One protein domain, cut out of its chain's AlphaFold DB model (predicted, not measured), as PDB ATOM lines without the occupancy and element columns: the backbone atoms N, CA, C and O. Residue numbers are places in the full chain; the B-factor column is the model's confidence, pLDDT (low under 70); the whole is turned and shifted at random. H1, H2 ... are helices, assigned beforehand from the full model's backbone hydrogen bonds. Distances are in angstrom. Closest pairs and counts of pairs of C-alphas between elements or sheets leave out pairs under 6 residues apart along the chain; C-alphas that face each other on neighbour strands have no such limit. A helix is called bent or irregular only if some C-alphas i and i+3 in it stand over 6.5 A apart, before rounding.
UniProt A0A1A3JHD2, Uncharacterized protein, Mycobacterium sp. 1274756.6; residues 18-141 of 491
ATOM      1  N   ALA A  18     133.156 152.870 166.960       69.19
ATOM      2  CA  ALA A  18     132.130 152.858 168.002       69.19
ATOM      3  C   ALA A  18     131.031 153.904 167.741       69.19
ATOM      4  O   ALA A  18     129.855 153.624 167.976       69.19
ATOM      5  N   ARG A  19     131.394 155.072 167.188       79.69
ATOM      6  CA  ARG A  19     130.443 156.138 166.830       79.69
ATOM      7  C   ARG A  19     129.511 155.713 165.698       79.69
ATOM      8  O   ARG A  19     128.301 155.859 165.830       79.69
ATOM      9  N   GLY A  20     130.057 155.137 164.624       84.12
ATOM     10  CA  GLY A  20     129.247 154.667 163.492       84.12
ATOM     11  C   GLY A  20     128.208 153.617 163.902       84.12
ATOM     12  O   GLY A  20     127.066 153.674 163.458       84.12
ATOM     13  N   ARG A  21     128.575 152.708 164.817       87.44
ATOM     14  CA  ARG A  21     127.652 151.707 165.371       87.44
ATOM     15  C   ARG A  21     126.503 152.348 166.147       87.44
ATOM     16  O   ARG A  21     125.361 151.969 165.927       87.44
ATOM     17  N   ASP A  22     126.800 153.270 167.060       89.75
ATOM     18  CA  ASP A  22     125.775 153.860 167.927       89.75
ATOM     19  C   ASP A  22     124.844 154.808 167.139       89.75
ATOM     20  O   ASP A  22     123.643 154.823 167.396       89.75
ATOM     21  N   VAL A  23     125.359 155.511 166.119       92.25
ATOM     22  CA  VAL A  23     124.536 156.294 165.173       92.25
ATOM     23  C   VAL A  23     123.618 155.384 164.358       92.25
ATOM     24  O   VAL A  23     122.424 155.653 164.255       92.25
ATOM     25  N   LEU A  24     124.148 154.283 163.814       93.75
ATOM     26  CA  LEU A  24     123.338 153.307 163.084       93.75
ATOM     27  C   LEU A  24     122.267 152.683 163.989       93.75
ATOM     28  O   LEU A  24     121.127 152.531 163.567       93.75
ATOM     29  N   ALA A  25     122.615 152.356 165.235       95.25
ATOM     30  CA  ALA A  25     121.672 151.824 166.212       95.25
ATOM     31  C   ALA A  25     120.515 152.800 166.475       95.25
ATOM     32  O   ALA A  25     119.357 152.392 166.427       95.25
ATOM     33  N   ALA A  26     120.823 154.083 166.687       96.31
ATOM     34  CA  ALA A  26     119.812 155.120 166.875       96.31
ATOM     35  C   ALA A  26     118.926 155.292 165.632       96.31
ATOM     36  O   ALA A  26     117.703 155.313 165.753       96.31
ATOM     37  N   ALA A  27     119.523 155.337 164.437       97.00
ATOM     38  CA  ALA A  27     118.779 155.446 163.183       97.00
ATOM     39  C   ALA A  27     117.821 154.261 162.976       97.00
ATOM     40  O   ALA A  27     116.666 154.461 162.613       97.00
ATOM     41  N   LEU A  28     118.274 153.035 163.257       97.50
ATOM     42  CA  LEU A  28     117.455 151.826 163.154       97.50
ATOM     43  C   LEU A  28     116.326 151.780 164.192       97.50
ATOM     44  O   LEU A  28     115.239 151.315 163.867       97.50
ATOM     45  N   LEU A  29     116.552 152.272 165.414       97.81
ATOM     46  CA  LEU A  29     115.509 152.388 166.441       97.81
ATOM     47  C   LEU A  29     114.430 153.402 166.039       97.81
ATOM     48  O   LEU A  29     113.244 153.102 166.136       97.81
ATOM     49  N   VAL A  30     114.836 154.574 165.544       97.56
ATOM     50  CA  VAL A  30     113.900 155.601 165.061       97.56
ATOM     51  C   VAL A  30     113.122 155.089 163.852       97.56
ATOM     52  O   VAL A  30     111.898 155.150 163.848       97.56
ATOM     53  N   ALA A  31     113.803 154.516 162.858       96.06
ATOM     54  CA  ALA A  31     113.135 153.906 161.711       96.06
ATOM     55  C   ALA A  31     112.199 152.763 162.139       96.06
ATOM     56  O   ALA A  31     111.098 152.647 161.614       96.06
ATOM     57  N   GLY A  32     112.602 151.962 163.132       95.44
ATOM     58  CA  GLY A  32     111.787 150.897 163.710       95.44
ATOM     59  C   GLY A  32     110.469 151.395 164.308       95.44
ATOM     60  O   GLY A  32     109.432 150.762 164.134       95.44
ATOM     61  N   LEU A  33     110.484 152.555 164.968       96.06
ATOM     62  CA  LEU A  33     109.279 153.196 165.501       96.06
ATOM     63  C   LEU A  33     108.370 153.763 164.396       96.06
ATOM     64  O   LEU A  33     107.150 153.757 164.546       96.06
ATOM     65  N   LEU A  34     108.959 154.250 163.302       94.50
ATOM     66  CA  LEU A  34     108.252 154.907 162.194       94.50
ATOM     67  C   LEU A  34     107.702 153.941 161.132       94.50
ATOM     68  O   LEU A  34     107.034 154.375 160.196       94.50
ATOM     69  N   LEU A  35     107.989 152.648 161.256       91.19
ATOM     70  CA  LEU A  35     107.563 151.599 160.333       91.19
ATOM     71  C   LEU A  35     106.540 150.671 161.005       91.19
ATOM     72  O   LEU A  35     106.488 150.593 162.236       91.19
ATOM     73  N   PRO A  36     105.720 149.940 160.231       89.75
ATOM     74  CA  PRO A  36     104.740 149.028 160.802       89.75
ATOM     75  C   PRO A  36     105.418 147.853 161.506       89.75
ATOM     76  O   PRO A  36     106.400 147.282 161.020       89.75
ATOM     77  N   TRP A  37     104.877 147.484 162.664       91.19
ATOM     78  CA  TRP A  37     105.384 146.387 163.485       91.19
ATOM     79  C   TRP A  37     104.746 145.052 163.136       91.19
ATOM     80  O   TRP A  37     105.384 144.021 163.326       91.19
ATOM     81  N   ASN A  38     103.513 145.072 162.636       88.44
ATOM     82  CA  ASN A  38     102.777 143.933 162.100       88.44
ATOM     83  C   ASN A  38     101.574 144.460 161.280       88.44
ATOM     84  O   ASN A  38     101.437 145.677 161.125       88.44
ATOM     85  N   ILE A  39     100.691 143.587 160.785       84.12
ATOM     86  CA  ILE A  39      99.533 144.020 159.971       84.12
ATOM     87  C   ILE A  39      98.451 144.794 160.755       84.12
ATOM     88  O   ILE A  39      97.545 145.355 160.144       84.12
ATOM     89  N   HIS A  40      98.523 144.829 162.091       86.56
ATOM     90  CA  HIS A  40      97.528 145.454 162.978       86.56
ATOM     91  C   HIS A  40      98.062 146.654 163.779       86.56
ATOM     92  O   HIS A  40      97.280 147.415 164.346       86.56
ATOM     93  N   THR A  41      99.381 146.835 163.841       90.81
ATOM     94  CA  THR A  41     100.038 147.769 164.752       90.81
ATOM     95  C   THR A  41     101.201 148.470 164.066       90.81
ATOM     96  O   THR A  41     102.152 147.836 163.600       90.81
ATOM     97  N   GLY A  42     101.182 149.799 164.114       88.44
ATOM     98  CA  GLY A  42     102.317 150.650 163.772       88.44
ATOM     99  C   GLY A  42     101.904 151.901 163.007       88.44
ATOM    100  O   GLY A  42     100.724 152.149 162.760       88.44
ATOM    101  N   VAL A  43     102.890 152.712 162.631       86.25
ATOM    102  CA  VAL A  43     102.631 153.937 161.866       86.25
ATOM    103  C   VAL A  43     102.052 153.580 160.496       86.25
ATOM    104  O   VAL A  43     102.581 152.722 159.796       86.25
ATOM    105  N   GLY A  44     100.951 154.238 160.128       80.69
ATOM    106  CA  GLY A  44     100.232 153.977 158.877       80.69
ATOM    107  C   GLY A  44      99.262 152.790 158.926       80.69
ATOM    108  O   GLY A  44      98.598 152.527 157.927       80.69
ATOM    109  N   ILE A  45      99.133 152.103 160.068       84.44
ATOM    110  CA  ILE A  45      98.171 151.010 160.248       84.44
ATOM    111  C   ILE A  45      96.904 151.535 160.927       84.44
ATOM    112  O   ILE A  45      96.932 151.968 162.086       84.44
ATOM    113  N   ALA A  46      95.784 151.488 160.203       83.62
ATOM    114  CA  ALA A  46      94.480 151.883 160.727       83.62
ATOM    115  C   ALA A  46      94.083 151.009 161.929       83.62
ATOM    116  O   ALA A  46      94.268 149.795 161.909       83.62
ATOM    117  N   GLY A  47      93.539 151.627 162.980       84.00
ATOM    118  CA  GLY A  47      93.134 150.910 164.196       84.00
ATOM    119  C   GLY A  47      94.276 150.567 165.159       84.00
ATOM    120  O   GLY A  47      94.042 149.853 166.133       84.00
ATOM    121  N   THR A  48      95.491 151.092 164.944       88.88
ATOM    122  CA  THR A  48      96.592 150.940 165.908       88.88
ATOM    123  C   THR A  48      96.180 151.475 167.278       88.88
ATOM    124  O   THR A  48      95.867 152.655 167.437       88.88
ATOM    125  N   SER A  49      96.220 150.610 168.291       92.50
ATOM    126  CA  SER A  49      95.897 150.993 169.664       92.50
ATOM    127  C   SER A  49      96.895 152.021 170.214       92.50
ATOM    128  O   SER A  49      98.103 151.765 170.269       92.50
ATOM    129  N   GLY A  50      96.387 153.166 170.683       93.44
ATOM    130  CA  GLY A  50      97.214 154.268 171.188       93.44
ATOM    131  C   GLY A  50      98.110 153.877 172.367       93.44
ATOM    132  O   GLY A  50      99.263 154.299 172.425       93.44
ATOM    133  N   TRP A  51      97.634 153.012 173.271       95.00
ATOM    134  CA  TRP A  51      98.444 152.554 174.406       95.00
ATOM    135  C   TRP A  51      99.571 151.609 173.969       95.00
ATOM    136  O   TRP A  51     100.673 151.688 174.508       95.00
ATOM    137  N   VAL A  52      99.336 150.756 172.962       93.88
ATOM    138  CA  VAL A  52     100.379 149.876 172.405       93.88
ATOM    139  C   VAL A  52     101.467 150.732 171.767       93.88
ATOM    140  O   VAL A  52     102.651 150.518 172.018       93.88
ATOM    141  N   PHE A  53     101.072 151.750 170.998       94.62
ATOM    142  CA  PHE A  53     102.019 152.684 170.399       94.62
ATOM    143  C   PHE A  53     102.800 153.479 171.459       94.62
ATOM    144  O   PHE A  53     104.014 153.625 171.338       94.62
ATOM    145  N   ALA A  54     102.153 153.914 172.546       96.38
ATOM    146  CA  ALA A  54     102.833 154.576 173.661       96.38
ATOM    147  C   ALA A  54     103.903 153.680 174.316       96.38
ATOM    148  O   ALA A  54     105.003 154.151 174.613       96.38
ATOM    149  N   VAL A  55     103.628 152.378 174.478       96.88
ATOM    150  CA  VAL A  55     104.628 151.401 174.943       96.88
ATOM    151  C   VAL A  55     105.806 151.321 173.971       96.88
ATOM    152  O   VAL A  55     106.953 151.359 174.421       96.88
ATOM    153  N   LEU A  56     105.555 151.270 172.654       96.62
ATOM    154  CA  LEU A  56     106.615 151.268 171.633       96.62
ATOM    155  C   LEU A  56     107.499 152.516 171.722       96.62
ATOM    156  O   LEU A  56     108.727 152.399 171.695       96.62
ATOM    157  N   VAL A  57     106.902 153.698 171.893       97.50
ATOM    158  CA  VAL A  57     107.643 154.951 172.100       97.50
ATOM    159  C   VAL A  57     108.514 154.855 173.355       97.50
ATOM    160  O   VAL A  57     109.715 155.114 173.282       97.50
ATOM    161  N   ALA A  58     107.947 154.426 174.485       97.88
ATOM    162  CA  ALA A  58     108.665 154.344 175.756       97.88
ATOM    163  C   ALA A  58     109.880 153.401 175.688       97.88
ATOM    164  O   ALA A  58     110.986 153.785 176.081       97.88
ATOM    165  N   VAL A  59     109.715 152.190 175.140       97.88
ATOM    166  CA  VAL A  59     110.837 151.242 175.011       97.88
ATOM    167  C   VAL A  59     111.869 151.695 173.976       97.88
ATOM    168  O   VAL A  59     113.057 151.413 174.138       97.88
ATOM    169  N   THR A  60     111.450 152.435 172.944       97.75
ATOM    170  CA  THR A  60     112.366 153.032 171.956       97.75
ATOM    171  C   THR A  60     113.217 154.123 172.597       97.75
ATOM    172  O   THR A  60     114.435 154.121 172.424       97.75
ATOM    173  N   VAL A  61     112.615 155.016 173.387       97.81
ATOM    174  CA  VAL A  61     113.336 156.063 174.130       97.81
ATOM    175  C   VAL A  61     114.338 155.448 175.109       97.81
ATOM    176  O   VAL A  61     115.494 155.878 175.152       97.81
ATOM    177  N   ALA A  62     113.945 154.393 175.832       96.69
ATOM    178  CA  ALA A  62     114.857 153.662 176.710       96.69
ATOM    179  C   ALA A  62     116.058 153.083 175.935       96.69
ATOM    180  O   ALA A  62     117.208 153.295 176.327       96.69
ATOM    181  N   ALA A  63     115.826 152.433 174.791       96.06
ATOM    182  CA  ALA A  63     116.899 151.900 173.951       96.06
ATOM    183  C   ALA A  63     117.789 153.005 173.342       96.06
ATOM    184  O   ALA A  63     119.010 152.842 173.255       96.06
ATOM    185  N   LEU A  64     117.220 154.157 172.971       96.50
ATOM    186  CA  LEU A  64     117.977 155.315 172.488       96.50
ATOM    187  C   LEU A  64     118.907 155.876 173.569       96.50
ATOM    188  O   LEU A  64     120.054 156.214 173.259       96.50
ATOM    189  N   ALA A  65     118.489 155.887 174.837       94.38
ATOM    190  CA  ALA A  65     119.346 156.311 175.946       94.38
ATOM    191  C   ALA A  65     120.640 155.474 176.039       94.38
ATOM    192  O   ALA A  65     121.708 156.015 176.338       94.38
ATOM    193  N   ALA A  66     120.600 154.184 175.678       91.50
ATOM    194  CA  ALA A  66     121.797 153.337 175.624       91.50
ATOM    195  C   ALA A  66     122.831 153.813 174.584       91.50
ATOM    196  O   ALA A  66     124.040 153.659 174.795       91.50
ATOM    197  N   THR A  67     122.389 154.426 173.480       89.81
ATOM    198  CA  THR A  67     123.291 155.032 172.482       89.81
ATOM    199  C   THR A  67     123.945 156.311 173.013       89.81
ATOM    200  O   THR A  67     125.140 156.524 172.792       89.81
ATOM    201  N   GLY A  68     123.205 157.100 173.804       85.44
ATOM    202  CA  GLY A  68     123.709 158.284 174.504       85.44
ATOM    203  C   GLY A  68     124.787 157.951 175.539       85.44
ATOM    204  O   GLY A  68     125.817 158.621 175.585       85.44
ATOM    205  N   ILE A  69     124.630 156.851 176.288       85.56
ATOM    206  CA  ILE A  69     125.675 156.340 177.201       85.56
ATOM    207  C   ILE A  69     126.963 156.007 176.435       85.56
ATOM    208  O   ILE A  69     128.065 156.267 176.919       85.56
ATOM    209  N   GLY A  70     126.841 155.450 175.228       79.38
ATOM    210  CA  GLY A  70     127.987 155.193 174.356       79.38
ATOM    211  C   GLY A  70     128.730 156.464 173.944       79.38
ATOM    212  O   GLY A  70     129.957 156.450 173.866       79.38
ATOM    213  N   GLU A  71     128.008 157.560 173.708       81.38
ATOM    214  CA  GLU A  71     128.588 158.875 173.411       81.38
ATOM    215  C   GLU A  71     129.249 159.515 174.636       81.38
ATOM    216  O   GLU A  71     130.362 160.022 174.520       81.38
ATOM    217  N   LEU A  72     128.626 159.432 175.814       81.06
ATOM    218  CA  LEU A  72     129.209 159.909 177.076       81.06
ATOM    219  C   LEU A  72     130.539 159.207 177.380       81.06
ATOM    220  O   LEU A  72     131.557 159.866 177.573       81.06
ATOM    221  N   ALA A  73     130.559 157.873 177.300       77.94
ATOM    222  CA  ALA A  73     131.779 157.087 177.488       77.94
ATOM    223  C   ALA A  73     132.882 157.464 176.481       77.94
ATOM    224  O   ALA A  73     134.063 157.466 176.821       77.94
ATOM    225  N   ARG A  74     132.517 157.814 175.237       75.38
ATOM    226  CA  ARG A  74     133.478 158.279 174.219       75.38
ATOM    227  C   ARG A  74     134.092 159.634 174.544       75.38
ATOM    228  O   ARG A  74     135.253 159.847 174.212       75.38
ATOM    229  N   ARG A  75     133.337 160.538 175.171       81.38
ATOM    230  CA  ARG A  75     133.815 161.877 175.558       81.38
ATOM    231  C   ARG A  75     134.778 161.856 176.750       81.38
ATOM    232  O   ARG A  75     135.162 162.915 177.228       81.38
ATOM    233  N   GLY A  76     135.186 160.670 177.206       73.94
ATOM    234  CA  GLY A  76     136.110 160.501 178.322       73.94
ATOM    235  C   GLY A  76     135.431 160.568 179.686       73.94
ATOM    236  O   GLY A  76     136.118 160.717 180.691       73.94
ATOM    237  N   ASP A  77     134.099 160.451 179.745       75.06
ATOM    238  CA  ASP A  77     133.395 160.378 181.020       75.06
ATOM    239  C   ASP A  77     133.619 159.005 181.668       75.06
ATOM    240  O   ASP A  77     132.946 158.017 181.358       75.06
ATOM    241  N   SER A  78     134.581 158.946 182.590       70.19
ATOM    242  CA  SER A  78     134.909 157.752 183.380       70.19
ATOM    243  C   SER A  78     133.743 157.255 184.242       70.19
ATOM    244  O   SER A  78     133.790 156.122 184.722       70.19
ATOM    245  N   LYS A  79     132.699 158.073 184.450       79.56
ATOM    246  CA  LYS A  79     131.484 157.701 185.191       79.56
ATOM    247  C   LYS A  79     130.362 157.199 184.282       79.56
ATOM    248  O   LYS A  79     129.293 156.853 184.786       79.56
ATOM    249  N   ALA A  80     130.578 157.129 182.965       76.75
ATOM    250  CA  ALA A  80     129.559 156.668 182.033       76.75
ATOM    251  C   ALA A  80     129.087 155.245 182.402       76.75
ATOM    252  O   ALA A  80     129.894 154.308 182.445       76.75
ATOM    253  N   PRO A  81     127.780 155.031 182.634       83.31
ATOM    254  CA  PRO A  81     127.275 153.773 183.169       83.31
ATOM    255  C   PRO A  81     127.105 152.725 182.057       83.31
ATOM    256  O   PRO A  81     125.997 152.319 181.711       83.31
ATOM    257  N   ILE A  82     128.217 152.261 181.475       82.19
ATOM    258  CA  ILE A  82     128.253 151.333 180.326       82.19
ATOM    259  C   ILE A  82     127.431 150.056 180.587       82.19
ATOM    260  O   ILE A  82     126.807 149.524 179.666       82.19
ATOM    261  N   GLY A  83     127.381 149.595 181.842       82.12
ATOM    262  CA  GLY A  83     126.589 148.435 182.261       82.12
ATOM    263  C   GLY A  83     125.075 148.589 182.061       82.12
ATOM    264  O   GLY A  83     124.387 147.579 181.924       82.12
ATOM    265  N   LEU A  84     124.554 149.820 181.965       88.31
ATOM    266  CA  LEU A  84     123.124 150.093 181.774       88.31
ATOM    267  C   LEU A  84     122.653 149.941 180.322       88.31
ATOM    268  O   LEU A  84     121.449 149.864 180.091       88.31
ATOM    269  N   ARG A  85     123.560 149.833 179.339       90.38
ATOM    270  CA  ARG A  85     123.175 149.724 177.918       90.38
ATOM    271  C   ARG A  85     122.255 148.531 177.647       90.38
ATOM    272  O   ARG A  85     121.253 148.675 176.952       90.38
ATOM    273  N   LEU A  86     122.575 147.362 178.206       90.00
ATOM    274  CA  LEU A  86     121.762 146.159 178.025       90.00
ATOM    275  C   LEU A  86     120.421 146.231 178.784       90.00
ATOM    276  O   LEU A  86     119.404 145.979 178.141       90.00
ATOM    277  N   PRO A  87     120.369 146.591 180.086       94.06
ATOM    278  CA  PRO A  87     119.108 146.823 180.792       94.06
ATOM    279  C   PRO A  87     118.172 147.803 180.079       94.06
ATOM    280  O   PRO A  87     116.985 147.525 179.974       94.06
ATOM    281  N   LEU A  88     118.701 148.895 179.518       95.12
ATOM    282  CA  LEU A  88     117.913 149.885 178.776       95.12
ATOM    283  C   LEU A  88     117.339 149.351 177.454       95.12
ATOM    284  O   LEU A  88     116.252 149.747 177.049       95.12
ATOM    285  N   CYS A  89     118.039 148.425 176.796       96.19
ATOM    286  CA  CYS A  89     117.539 147.763 175.587       96.19
ATOM    287  C   CYS A  89     116.632 146.559 175.901       96.19
ATOM    288  O   CYS A  89     115.877 146.119 175.037       96.19
ATOM    289  N   GLY A  90     116.697 146.011 177.120       95.94
ATOM    290  CA  GLY A  90     115.950 144.826 177.550       95.94
ATOM    291  C   GLY A  90     114.436 144.920 177.318       95.94
ATOM    292  O   GLY A  90     113.889 144.012 176.691       95.94
ATOM    293  N   PRO A  91     113.760 146.010 177.737       97.69
ATOM    294  CA  PRO A  91     112.335 146.213 177.483       97.69
ATOM    295  C   PRO A  91     111.973 146.168 175.996       97.69
ATOM    296  O   PRO A  91     110.981 145.546 175.629       97.69
ATOM    297  N   TYR A  92     112.803 146.752 175.127       97.94
ATOM    298  CA  TYR A  92     112.581 146.711 173.681       97.94
ATOM    299  C   TYR A  92     112.614 145.269 173.156       97.94
ATOM    300  O   TYR A  92     111.715 144.836 172.434       97.94
ATOM    301  N   LEU A  93     113.631 144.496 173.556       96.81
ATOM    302  CA  LEU A  93     113.769 143.090 173.160       96.81
ATOM    303  C   LEU A  93     112.601 142.235 173.672       96.81
ATOM    304  O   LEU A  93     112.142 141.340 172.962       96.81
ATOM    305  N   LEU A  94     112.104 142.527 174.876       97.31
ATOM    306  CA  LEU A  94     110.932 141.866 175.442       97.31
ATOM    307  C   LEU A  94     109.671 142.158 174.622       97.31
ATOM    308  O   LEU A  94     108.922 141.232 174.324       97.31
ATOM    309  N   VAL A  95     109.455 143.408 174.207       97.31
ATOM    310  CA  VAL A  95     108.305 143.766 173.362       97.31
ATOM    311  C   VAL A  95     108.361 143.040 172.016       97.31
ATOM    312  O   VAL A  95     107.363 142.448 171.611       97.31
ATOM    313  N   VAL A  96     109.527 142.979 171.362       96.00
ATOM    314  CA  VAL A  96     109.693 142.185 170.126       96.00
ATOM    315  C   VAL A  96     109.346 140.708 170.364       96.00
ATOM    316  O   VAL A  96     108.644 140.097 169.554       96.00
ATOM    317  N   ALA A  97     109.776 140.132 171.491       94.06
ATOM    318  CA  ALA A  97     109.441 138.754 171.848       94.06
ATOM    319  C   ALA A  97     107.931 138.554 172.076       94.06
ATOM    320  O   ALA A  97     107.381 137.555 171.614       94.06
ATOM    321  N   ILE A  98     107.246 139.507 172.717       94.88
ATOM    322  CA  ILE A  98     105.788 139.471 172.931       94.88
ATOM    323  C   ILE A  98     105.035 139.516 171.595       94.88
ATOM    324  O   ILE A  98     104.128 138.712 171.385       94.88
ATOM    325  N   PHE A  99     105.422 140.395 170.666       93.06
ATOM    326  CA  PHE A  99     104.824 140.449 169.322       93.06
ATOM    327  C   PHE A  99     105.045 139.144 168.546       93.06
ATOM    328  O   PHE A  99     104.124 138.629 167.911       93.06
ATOM    329  N   THR A 100     106.243 138.567 168.660       90.50
ATOM    330  CA  THR A 100     106.575 137.269 168.052       90.50
ATOM    331  C   THR A 100     105.711 136.151 168.629       90.50
ATOM    332  O   THR A 100     105.103 135.388 167.881       90.50
ATOM    333  N   LEU A 101     105.590 136.072 169.955       90.06
ATOM    334  CA  LEU A 101     104.762 135.067 170.617       90.06
ATOM    335  C   LEU A 101     103.283 135.234 170.258       90.06
ATOM    336  O   LEU A 101     102.612 134.250 169.963       90.06
ATOM    337  N   THR A 102     102.788 136.472 170.223       89.31
ATOM    338  CA  THR A 102     101.406 136.778 169.825       89.31
ATOM    339  C   THR A 102     101.142 136.333 168.391       89.31
ATOM    340  O   THR A 102     100.087 135.765 168.112       89.31
ATOM    341  N   THR A 103     102.116 136.520 167.500       86.75
ATOM    342  CA  THR A 103     102.045 136.052 166.111       86.75
ATOM    343  C   THR A 103     101.949 134.532 166.038       86.75
ATOM    344  O   THR A 103     101.027 134.011 165.415       86.75
ATOM    345  N   ILE A 104     102.837 133.819 166.737       84.50
ATOM    346  CA  ILE A 104     102.841 132.349 166.782       84.50
ATOM    347  C   ILE A 104     101.523 131.817 167.354       84.50
ATOM    348  O   ILE A 104     100.890 130.954 166.754       84.50
ATOM    349  N   VAL A 105     101.082 132.348 168.496       87.25
ATOM    350  CA  VAL A 105      99.839 131.920 169.155       87.25
ATOM    351  C   VAL A 105      98.633 132.177 168.258       87.25
ATOM    352  O   VAL A 105      97.771 131.309 168.143       87.25
ATOM    353  N   SER A 106      98.574 133.334 167.597       85.25
ATOM    354  CA  SER A 106      97.474 133.663 166.685       85.25
ATOM    355  C   SER A 106      97.448 132.733 165.476       85.25
ATOM    356  O   SER A 106      96.374 132.262 165.115       85.25
ATOM    357  N   ALA A 107      98.615 132.415 164.908       80.44
ATOM    358  CA  ALA A 107      98.730 131.502 163.778       80.44
ATOM    359  C   ALA A 107      98.364 130.051 164.140       80.44
ATOM    360  O   ALA A 107      97.780 129.341 163.330       80.44
ATOM    361  N   LEU A 108      98.677 129.609 165.364       82.44
ATOM    362  CA  LEU A 108      98.266 128.293 165.862       82.44
ATOM    363  C   LEU A 108      96.759 128.233 166.141       82.44
ATOM    364  O   LEU A 108      96.122 127.235 165.817       82.44
ATOM    365  N   ARG A 109      96.192 129.291 166.742       84.31
ATOM    366  CA  ARG A 109      94.768 129.353 167.114       84.31
ATOM    367  C   ARG A 109      93.842 129.411 165.908       84.31
ATOM    368  O   ARG A 109      92.823 128.740 165.928       84.31
ATOM    369  N   HIS A 110      94.205 130.193 164.897       76.56
ATOM    370  CA  HIS A 110      93.389 130.391 163.695       76.56
ATOM    371  C   HIS A 110      93.927 129.605 162.488       76.56
ATOM    372  O   HIS A 110      93.613 129.904 161.334       76.56
ATOM    373  N   GLY A 111      94.781 128.608 162.747       71.94
ATOM    374  CA  GLY A 111      95.396 127.776 161.724       71.94
ATOM    375  C   GLY A 111      94.347 126.953 160.977       71.94
ATOM    376  O   GLY A 111      93.835 125.959 161.495       71.94
ATOM    377  N   GLY A 112      94.056 127.347 159.738       67.94
ATOM    378  CA  GLY A 112      93.012 126.728 158.914       67.94
ATOM    379  C   GLY A 112      91.786 127.599 158.653       67.94
ATOM    380  O   GLY A 112      91.094 127.342 157.675       67.94
ATOM    381  N   ASP A 113      91.573 128.658 159.436       71.00
ATOM    382  CA  ASP A 113      90.335 129.458 159.391       71.00
ATOM    383  C   ASP A 113      90.436 130.673 158.449       71.00
ATOM    384  O   ASP A 113      89.531 131.500 158.362       71.00
ATOM    385  N   GLY A 114      91.568 130.818 157.755       66.75
ATOM    386  CA  GLY A 114      91.810 131.905 156.800       66.75
ATOM    387  C   GLY A 114      92.065 133.279 157.433       66.75
ATOM    388  O   GLY A 114      92.285 134.240 156.702       66.75
ATOM    389  N   VAL A 115      92.075 133.391 158.767       73.81
ATOM    390  CA  VAL A 115      92.454 134.625 159.473       73.81
ATOM    391  C   VAL A 115      93.972 134.770 159.457       73.81
ATOM    392  O   VAL A 115      94.686 133.938 160.017       73.81
ATOM    393  N   ALA A 116      94.466 135.834 158.823       74.25
ATOM    394  CA  ALA A 116      95.893 136.127 158.776       74.25
ATOM    395  C   ALA A 116      96.448 136.358 160.190       74.25
ATOM    396  O   ALA A 116      95.862 137.080 161.000       74.25
ATOM    397  N   ALA A 117      97.593 135.742 160.486       79.06
ATOM    398  CA  ALA A 117      98.320 136.054 161.704       79.06
ATOM    399  C   ALA A 117      98.841 137.507 161.648       79.06
ATOM    400  O   ALA A 117      98.936 138.090 160.572       79.06
ATOM    401  N   PRO A 118      99.202 138.117 162.790       83.75
ATOM    402  CA  PRO A 118      99.747 139.471 162.786       83.75
ATOM    403  C   PRO A 118     101.023 139.627 161.934       83.75
ATOM    404  O   PRO A 118     101.219 140.658 161.291       83.75
ATOM    405  N   GLY A 119     101.897 138.620 161.948       84.62
ATOM    406  CA  GLY A 119     103.213 138.676 161.313       84.62
ATOM    407  C   GLY A 119     104.192 139.611 162.031       84.62
ATOM    408  O   GLY A 119     103.881 140.215 163.066       84.62
ATOM    409  N   ILE A 120     105.398 139.735 161.480       87.94
ATOM    410  CA  ILE A 120     106.456 140.613 161.986       87.94
ATOM    411  C   ILE A 120     106.883 141.579 160.886       87.94
ATOM    412  O   ILE A 120     107.488 141.211 159.883       87.94
ATOM    413  N   GLY A 121     106.571 142.851 161.102       88.31
ATOM    414  CA  GLY A 121     106.836 143.927 160.161       88.31
ATOM    415  C   GLY A 121     108.255 144.497 160.232       88.31
ATOM    416  O   GLY A 121     109.021 144.228 161.170       88.31
ATOM    417  N   PRO A 122     108.614 145.355 159.257       90.50
ATOM    418  CA  PRO A 122     109.919 146.005 159.195       90.50
ATOM    419  C   PRO A 122     110.242 146.821 160.453       90.50
ATOM    420  O   PRO A 122     111.396 146.828 160.874       90.50
ATOM    421  N   GLY A 123     109.257 147.445 161.108       93.25
ATOM    422  CA  GLY A 123     109.478 148.226 162.328       93.25
ATOM    423  C   GLY A 123     110.100 147.408 163.463       93.25
ATOM    424  O   GLY A 123     111.131 147.783 164.037       93.25
ATOM    425  N   ALA A 124     109.543 146.220 163.707       94.69
ATOM    426  CA  ALA A 124     110.052 145.282 164.700       94.69
ATOM    427  C   ALA A 124     111.468 144.790 164.346       94.69
ATOM    428  O   ALA A 124     112.338 144.741 165.217       94.69
ATOM    429  N   LEU A 125     111.725 144.476 163.069       95.06
ATOM    430  CA  LEU A 125     113.030 143.995 162.600       95.06
ATOM    431  C   LEU A 125     114.119 145.072 162.697       95.06
ATOM    432  O   LEU A 125     115.191 144.813 163.255       95.06
ATOM    433  N   LEU A 126     113.860 146.280 162.186       96.50
ATOM    434  CA  LEU A 126     114.833 147.374 162.216       96.50
ATOM    435  C   LEU A 126     115.198 147.725 163.653       96.50
ATOM    436  O   LEU A 126     116.383 147.759 163.996       96.50
ATOM    437  N   GLY A 127     114.210 147.920 164.520       97.19
ATOM    438  CA  GLY A 127     114.532 148.282 165.888       97.19
ATOM    439  C   GLY A 127     115.045 147.113 166.737       97.19
ATOM    440  O   GLY A 127     115.822 147.363 167.651       97.19
ATOM    441  N   LEU A 128     114.769 145.844 166.398       97.62
ATOM    442  CA  LEU A 128     115.484 144.692 166.979       97.62
ATOM    443  C   LEU A 128     116.989 144.779 166.692       97.62
ATOM    444  O   LEU A 128     117.805 144.645 167.608       97.62
ATOM    445  N   ALA A 129     117.369 145.042 165.438       97.06
ATOM    446  CA  ALA A 129     118.771 145.256 165.080       97.06
ATOM    447  C   ALA A 129     119.357 146.475 165.806       97.06
ATOM    448  O   ALA A 129     120.453 146.385 166.366       97.06
ATOM    449  N   GLY A 130     118.619 147.588 165.844       96.88
ATOM    450  CA  GLY A 130     119.014 148.811 166.540       96.88
ATOM    451  C   GLY A 130     119.254 148.593 168.037       96.88
ATOM    452  O   GLY A 130     120.326 148.923 168.542       96.88
ATOM    453  N   ALA A 131     118.316 147.947 168.732       96.88
ATOM    454  CA  ALA A 131     118.417 147.621 170.153       96.88
ATOM    455  C   ALA A 131     119.603 146.689 170.443       96.88
ATOM    456  O   ALA A 131     120.349 146.909 171.396       96.88
ATOM    457  N   LEU A 132     119.837 145.672 169.608       95.31
ATOM    458  CA  LEU A 132     120.961 144.749 169.800       95.31
ATOM    459  C   LEU A 132     122.318 145.402 169.537       95.31
ATOM    460  O   LEU A 132     123.273 145.086 170.250       95.31
ATOM    461  N   LEU A 133     122.405 146.318 168.567       93.06
ATOM    462  CA  LEU A 133     123.596 147.137 168.331       93.06
ATOM    463  C   LEU A 133     123.838 148.113 169.491       93.06
ATOM    464  O   LEU A 133     124.980 148.255 169.939       93.06
ATOM    465  N   ALA A 134     122.778 148.743 170.007       92.31
ATOM    466  CA  ALA A 134     122.830 149.650 171.151       92.31
ATOM    467  C   ALA A 134     123.219 148.924 172.450       92.31
ATOM    468  O   ALA A 134     123.965 149.482 173.256       92.31
ATOM    469  N   ALA A 135     122.802 147.670 172.629       90.12
ATOM    470  CA  ALA A 135     123.122 146.854 173.796       90.12
ATOM    471  C   ALA A 135     124.577 146.351 173.829       90.12
ATOM    472  O   ALA A 135     125.042 145.909 174.883       90.12
ATOM    473  N   GLN A 136     125.303 146.385 172.702       83.38
ATOM    474  CA  GLN A 136     126.667 145.859 172.655       83.38
ATOM    475  C   GLN A 136     127.615 146.672 173.550       83.38
ATOM    476  O   GLN A 136     127.684 147.903 173.417       83.38
ATOM    477  N   PRO A 137     128.438 146.007 174.385       73.19
ATOM    478  CA  PRO A 137     129.489 146.696 175.117       73.19
ATOM    479  C   PRO A 137     130.491 147.353 174.144       73.19
ATOM    480  O   PRO A 137     130.530 147.025 172.946       73.19
ATOM    481  N   PRO A 138     131.317 148.301 174.624       65.81
ATOM    482  CA  PRO A 138     132.519 148.715 173.910       65.81
ATOM    483  C   PRO A 138     133.333 147.468 173.556       65.81
ATOM    484  O   PRO A 138     133.353 146.504 174.319       65.81
ATOM    485  N   LEU A 139     133.937 147.453 172.371       59.16
ATOM    486  CA  LEU A 139     134.594 146.281 171.788       59.16
ATOM    487  C   LEU A 139     135.889 145.941 172.542       59.16
ATOM    488  O   LEU A 139     136.983 146.177 172.042       59.16
ATOM    489  N   LEU A 140     135.753 145.406 173.751       47.88
ATOM    490  CA  LEU A 140     136.847 144.952 174.596       47.88
ATOM    491  C   LEU A 140     137.056 143.437 174.418       47.88
ATOM    492  O   LEU A 140     136.082 142.684 174.257       47.88
ATOM    493  N   PRO A 141     138.312 142.960 174.439       36.69
ATOM    494  CA  PRO A 141     138.627 141.539 174.357       36.69
ATOM    495  C   PRO A 141     138.144 140.835 175.637       36.69
ATOM    496  O   PRO A 141     138.703 141.017 176.707       36.69
TER     497      PRO A 141
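AT A GLANCE: This is residues 18 to 141 of the 491 residues of an uncharacterized protein of Mycobacterium sp. 1274756.6 (UniProt A0A1A3JHD2). Four helices, H1, H2, H3 and H4, form a long, narrow bundle, up and down, each running against the one before it. The shorter H4 closes the ring between H1 and H3 and also touches H2. The 124 printed residues hold four named helices, H1 to H4 in chain order, and no named strand: all helix. The whole is only just compact, close to loose, with a radius of gyration of the C-alphas of 16.3 A, and a rod spanning 58 by 29 by 22 A.

IN THESE COORDINATES: Find C-alpha 18 at (132.130, 152.858, 168.002); H1 runs from there to residue 34. H2, residues 50 to 74, measures 36.6 A from first to last C-alpha. H3, residues 82 to 109, measures 42.2 A; it has a kink of 26 degrees near residue 92 and is only just irregular, with C-alphas 83 and 86 6.8 A apart. H4, residues 122 to 135, ends with C-alpha 135 at (123.122, 146.854, 173.796).

HOW THE PARTS SIT: H1 and H2 form a helical hairpin at a shallow tilt of 9 degrees; their closest C-alphas, Asp 22 and Thr 67, are 5.3 A apart. H2 and H3 form the next; H3 touches H2 with residues 82 to 95 alone, closest at the C-alphas of Ala 63 and Cys 89, 4.5 A. H3 and H4 form the third, closest at the C-alphas of Leu 86 and Ala 135, 4.5 A. H4 touches H1, opposite ways; the closest C-alphas, Gly 32 and Gly 123, are 3.8 A apart. H1 and H3 are apart. Every O i to N i+4 pair is within hydrogen-bond range in H1 and H4, but 19 of 21 in H2 and 20 of 24 in H3.

THE WHOLE: The C-alphas farthest apart, Gly 76 and Asp 113, are 58.5 A apart. Look for long links at residues 35 to 49 and 110 to 121. The printed part has no cut. The pLDDT is under 70 at residues 18, 112, 114 and 138 to 141.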